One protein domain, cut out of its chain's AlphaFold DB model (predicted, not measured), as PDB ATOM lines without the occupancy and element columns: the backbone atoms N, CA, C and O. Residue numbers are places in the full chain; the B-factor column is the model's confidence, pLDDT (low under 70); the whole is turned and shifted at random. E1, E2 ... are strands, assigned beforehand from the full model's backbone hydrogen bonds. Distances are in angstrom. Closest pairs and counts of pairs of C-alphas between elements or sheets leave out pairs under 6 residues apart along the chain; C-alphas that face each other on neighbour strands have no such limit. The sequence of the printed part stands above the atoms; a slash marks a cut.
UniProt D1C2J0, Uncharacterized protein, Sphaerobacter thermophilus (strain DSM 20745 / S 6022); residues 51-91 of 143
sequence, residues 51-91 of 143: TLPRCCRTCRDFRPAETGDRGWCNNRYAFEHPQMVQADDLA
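This is residues 51 to 91 of the 143 residues of an uncharacterized protein of Sphaerobacter thermophilus (strain DSM 20745 / S 6022) (UniProt D1C2J0). Little regular structure: a small three-strand antiparallel sheet is set among loops, with the lead-in from Thr 51 at one end of the flat outline and the E2 to E3 loop, near His 81, at the other. The 41 printed residues have no named helix and three strands, E1, E2, E3, a meander, each strand the antiparallel neighbour of the one before. The class is all strand, with 11 residues in named elements; the whole is compact, radius of gyration of the C-alphas 9.5 A, spanning 27 by 25 by 13 A.

E1, residues 62 to 64, and E2, residues 70 to 73, form an antiparallel hairpin at 148 degrees; N 63 and O 72 are 2.8 A apart, within hydrogen-bond range. E2 and E3, residues 83 to 86, form another at 138 degrees, with N 73 and O 83 at 2.8 A. E1 and E3 are edge strands.

E1 begins at C-alpha 62 (39.576, 9.411, -43.897) and measures 6.5 A. E2 measures 9.7 A. E3 measures 10.0 A, ending at C-alpha 86 (48.949, 11.227, -41.944).

The farthest C-alphas, Thr 51 and His 81, are 28.9 A apart. The printed part has no cut, no link is long, and no printed residue is under 70 in pLDDT.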
ATOM      1  N   THR A  51      35.091  13.598 -26.854       79.62
ATOM      2  CA  THR A  51      36.205  12.932 -26.151       79.62
ATOM      3  C   THR A  51      37.105  12.138 -27.110       79.62
ATOM      4  O   THR A  51      38.185  11.702 -26.723       79.62
ATOM      5  N   LEU A  52      36.683  11.935 -28.365       84.44
ATOM      6  CA  LEU A  52      37.517  11.274 -29.367       84.44
ATOM      7  C   LEU A  52      38.707  12.168 -29.741       84.44
ATOM      8  O   LEU A  52      38.526  13.382 -29.894       84.44
ATOM      9  N   PRO A  53      39.910  11.596 -29.937       90.38
ATOM     10  CA  PRO A  53      41.032  12.366 -30.443       90.38
ATOM     11  C   PRO A  53      40.668  12.884 -31.832       90.38
ATOM     12  O   PRO A  53      40.203  12.120 -32.677       90.38
ATOM     13  N   ARG A  54      40.844  14.185 -32.063       92.69
ATOM     14  CA  ARG A  54      40.555  14.819 -33.353       92.69
ATOM     15  C   ARG A  54      41.753  14.642 -34.279       92.69
ATOM     16  O   ARG A  54      42.609  15.515 -34.349       92.69
ATOM     17  N   CYS A  55      41.815  13.508 -34.961       95.31
ATOM     18  CA  CYS A  55      42.824  13.208 -35.973       95.31
ATOM     19  C   CYS A  55      42.177  12.551 -37.195       95.31
ATOM     20  O   CYS A  55      41.004  12.165 -37.180       95.31
ATOM     21  N   CYS A  56      42.930  12.418 -38.282       95.75
ATOM     22  CA  CYS A  56      42.451  11.809 -39.510       95.75
ATOM     23  C   CYS A  56      41.967  10.370 -39.275       95.75
ATOM     24  O   CYS A  56      40.907  10.021 -39.777       95.75
ATOM     25  N   ARG A  57      42.636   9.570 -38.435       94.44
ATOM     26  CA  ARG A  57      42.252   8.175 -38.144       94.44
ATOM     27  C   ARG A  57      40.838   8.040 -37.575       94.44
ATOM     28  O   ARG A  57      40.180   7.035 -37.814       94.44
ATOM     29  N   THR A  58      40.372   9.038 -36.830       92.94
ATOM     30  CA  THR A  58      39.026   9.069 -36.235       92.94
ATOM     31  C   THR A  58      38.032   9.892 -37.051       92.94
ATOM     32  O   THR A  58      36.886  10.051 -36.632       92.94
ATOM     33  N   CYS A  59      38.454  10.432 -38.196       93.81
ATOM     34  CA  CYS A  59      37.630  11.259 -39.063       93.81
ATOM     35  C   CYS A  59      36.799  10.403 -40.025       93.81
ATOM     36  O   CYS A  59      37.312   9.474 -40.648       93.81
ATOM     37  N   ARG A  60      35.534  10.774 -40.235       94.00
ATOM     38  CA  ARG A  60      34.621  10.119 -41.187       94.00
ATOM     39  C   ARG A  60      35.153  10.081 -42.622       94.00
ATOM     40  O   ARG A  60      34.937   9.108 -43.347       94.00
ATOM     41  N   ASP A  61      35.841  11.141 -43.036       95.25
ATOM     42  CA  ASP A  61      36.272  11.324 -44.426       95.25
ATOM     43  C   ASP A  61      37.654  10.716 -44.723       95.25
ATOM     44  O   ASP A  61      38.146  10.820 -45.849       95.25
ATOM     45  N   PHE A  62      38.292  10.084 -43.732       95.44
ATOM     46  CA  PHE A  62      39.576   9.411 -43.897       95.44
ATOM     47  C   PHE A  62      39.399   8.000 -44.469       95.44
ATOM     48  O   PHE A  62      38.486   7.255 -44.102       95.44
ATOM     49  N   ARG A  63      40.280   7.623 -45.395       95.31
ATOM     50  CA  ARG A  63      40.363   6.280 -45.973       95.31
ATOM     51  C   ARG A  63      41.801   5.769 -45.837       95.31
ATOM     52  O   ARG A  63      42.676   6.324 -46.500       95.31
ATOM     53  N   PRO A  64      42.073   4.760 -44.990       94.88
ATOM     54  CA  PRO A  64      43.434   4.274 -44.767       94.88
ATOM     55  C   PRO A  64      44.029   3.657 -46.040       94.88
ATOM     56  O   PRO A  64      43.329   2.988 -46.799       94.88
ATOM     57  N   ALA A  65      45.323   3.883 -46.268       93.81
ATOM     58  CA  ALA A  65      46.116   3.159 -47.260       93.81
ATOM     59  C   ALA A  65      46.654   1.840 -46.663       93.81
ATOM     60  O   ALA A  65      46.469   1.576 -45.476       93.81
ATOM     61  N   GLU A  66      47.353   1.024 -47.461       88.94
ATOM     62  CA  GLU A  66      47.785  -0.338 -47.082       88.94
ATOM     63  C   GLU A  66      48.549  -0.425 -45.748       88.94
ATOM     64  O   GLU A  66      48.399  -1.395 -45.013       88.94
ATOM     65  N   THR A  67      49.349   0.589 -45.412       84.88
ATOM     66  CA  THR A  67      50.185   0.605 -44.198       84.88
ATOM     67  C   THR A  67      49.460   1.168 -42.966       84.88
ATOM     68  O   THR A  67      49.963   1.044 -41.858       84.88
ATOM     69  N   GLY A  68      48.290   1.799 -43.119       84.81
ATOM     70  CA  GLY A  68      47.502   2.367 -42.010       84.81
ATOM     71  C   GLY A  68      48.040   3.667 -41.383       84.81
ATOM     72  O   GLY A  68      47.258   4.430 -40.816       84.81
ATOM     73  N   ASP A  69      49.333   3.968 -41.537       92.81
ATOM     74  CA  ASP A  69      49.950   5.224 -41.067       92.81
ATOM     75  C   ASP A  69      49.514   6.445 -41.886       92.81
ATOM     76  O   ASP A  69      49.430   7.564 -41.381       92.81
ATOM     77  N   ARG A  70      49.210   6.223 -43.168       95.94
ATOM     78  CA  ARG A  70      48.734   7.236 -44.113       95.94
ATOM     79  C   ARG A  70      47.409   6.823 -44.722       95.94
ATOM     80  O   ARG A  70      47.071   5.640 -44.782       95.94
ATOM     81  N   GLY A  71      46.675   7.806 -45.215       96.19
ATOM     82  CA  GLY A  71      45.436   7.575 -45.937       96.19
ATOM     83  C   GLY A  71      45.000   8.791 -46.731       96.19
ATOM     84  O   GLY A  71      45.629   9.843 -46.689       96.19
ATOM     85  N   TRP A  72      43.909   8.637 -47.462       96.81
ATOM     86  CA  TRP A  72      43.314   9.696 -48.260       96.81
ATOM     87  C   TRP A  72      42.230  10.416 -47.461       96.81
ATOM     88  O   TRP A  72      41.322   9.782 -46.924       96.81
ATOM     89  N   CYS A  73      42.303  11.743 -47.400       96.38
ATOM     90  CA  CYS A  73      41.214  12.587 -46.933       96.38
ATOM     91  C   CYS A  73      40.332  12.980 -48.120       96.38
ATOM     92  O   CYS A  73      40.818  13.588 -49.072       96.38
ATOM     93  N   ASN A  74      39.038  12.667 -48.041       95.88
ATOM     94  CA  ASN A  74      38.049  12.972 -49.084       95.88
ATOM     95  C   ASN A  74      37.126  14.148 -48.719       95.88
ATOM     96  O   ASN A  74      36.050  14.304 -49.298       95.88
ATOM     97  N   ASN A  75      37.507  14.964 -47.735       94.81
ATOM     98  CA  ASN A  75      36.678  16.080 -47.299       94.81
ATOM     99  C   ASN A  75      36.735  17.235 -48.315       94.81
ATOM    100  O   ASN A  75      37.697  18.002 -48.346       94.81
ATOM    101  N   ARG A  76      35.657  17.389 -49.093       93.88
ATOM    102  CA  ARG A  76      35.485  18.440 -50.114       93.88
ATOM    103  C   ARG A  76      35.472  19.878 -49.584       93.88
ATOM    104  O   ARG A  76      35.521  20.813 -50.372       93.88
ATOM    105  N   TYR A  77      35.311  20.061 -48.274       92.00
ATOM    106  CA  TYR A  77      35.323  21.381 -47.640       92.00
ATOM    107  C   TYR A  77      36.718  21.764 -47.139       92.00
ATOM    108  O   TYR A  77      36.995  22.944 -46.954       92.00
ATOM    109  N   ALA A  78      37.590  20.773 -46.934       92.94
ATOM    110  CA  ALA A  78      38.975  20.988 -46.538       92.94
ATOM    111  C   ALA A  78      39.913  21.105 -47.748       92.94
ATOM    112  O   ALA A  78      40.859  21.887 -47.714       92.94
ATOM    113  N   PHE A  79      39.645  20.346 -48.816       92.69
ATOM    114  CA  PHE A  79      40.477  20.294 -50.017       92.69
ATOM    115  C   PHE A  79      39.616  20.258 -51.282       92.69
ATOM    116  O   PHE A  79      38.534  19.674 -51.288       92.69
ATOM    117  N   GLU A  80      40.128  20.814 -52.382       93.81
ATOM    118  CA  GLU A  80      39.475  20.730 -53.699       93.81
ATOM    119  C   GLU A  80      39.488  19.303 -54.273       93.81
ATOM    120  O   GLU A  80      38.574  18.901 -54.989       93.81
ATOM    121  N   HIS A  81      40.521  18.526 -53.937       94.00
ATOM    122  CA  HIS A  81      40.736  17.159 -54.408       94.00
ATOM    123  C   HIS A  81      41.158  16.266 -53.237       94.00
ATOM    124  O   HIS A  81      41.740  16.778 -52.278       94.00
ATOM    125  N   PRO A  82      40.946  14.938 -53.306       94.88
ATOM    126  CA  PRO A  82      41.462  14.016 -52.303       94.88
ATOM    127  C   PRO A  82      42.964  14.198 -52.069       94.88
ATOM    128  O   PRO A  82      43.742  14.269 -53.023       94.88
ATOM    129  N   GLN A  83      43.376  14.279 -50.806       94.75
ATOM    130  CA  GLN A  83      44.777  14.473 -50.419       94.75
ATOM    131  C   GLN A  83      45.273  13.313 -49.565       94.75
ATOM    132  O   GLN A  83      44.534  12.786 -48.736       94.75
ATOM    133  N   MET A  84      46.537  12.935 -49.750       96.31
ATOM    134  CA  MET A  84      47.207  11.976 -48.875       96.31
ATOM    135  C   MET A  84      47.617  12.676 -47.577       96.31
ATOM    136  O   MET A  84      48.314  13.688 -47.612       96.31
ATOM    137  N   VAL A  85      47.211  12.127 -46.438       96.81
ATOM    138  CA  VAL A  85      47.404  12.703 -45.103       96.81
ATOM    139  C   VAL A  85      47.941  11.650 -44.135       96.81
ATOM    140  O   VAL A  85      47.798  10.444 -44.364       96.81
ATOM    141  N   GLN A  86      48.565  12.101 -43.050       97.19
ATOM    142  CA  GLN A  86      48.949  11.227 -41.944       97.19
ATOM    143  C   GLN A  86      47.728  10.893 -41.091       97.19
ATOM    144  O   GLN A  86      46.854  11.735 -40.890       97.19
ATOM    145  N   ALA A  87      47.666   9.667 -40.580       96.44
ATOM    146  CA  ALA A  87      46.535   9.199 -39.791       96.44
ATOM    147  C   ALA A  87      46.422   9.919 -38.433       96.44
ATOM    148  O   ALA A  87      45.313  10.159 -37.959       96.44
ATOM    149  N   ASP A  88      47.546  10.286 -37.818       96.12
ATOM    150  CA  ASP A  88      47.578  10.917 -36.491       96.12
ATOM    151  C   ASP A  88      47.467  12.452 -36.520       96.12
ATOM    152  O   ASP A  88      47.263  13.065 -35.474       96.12
ATOM    153  N   ASP A  89      47.505  13.066 -37.706       95.25
ATOM    154  CA  ASP A  89      47.393  14.518 -37.872       95.25
ATOM    155  C   ASP A  89      45.943  14.968 -38.088       95.25
ATOM    156  O   ASP A  89      45.052  14.172 -38.383       95.25
ATOM    157  N   LEU A  90      45.700  16.276 -37.985       95.12
ATOM    158  CA  LEU A  90      44.417  16.909 -38.286       95.12
ATOM    159  C   LEU A  90      44.520  17.750 -39.564       95.12
ATOM    160  O   LEU A  90      44.449  18.974 -39.541       95.12
ATOM    161  N   ALA A  91      44.694  17.082 -40.705       94.50
ATOM    162  CA  ALA A  91      45.003  17.762 -41.965       94.50
ATOM    163  C   ALA A  91      43.918  18.747 -42.443       94.50
ATOM    164  O   ALA A  91      44.218  19.688 -43.166       94.50
TER     165      ALA A  91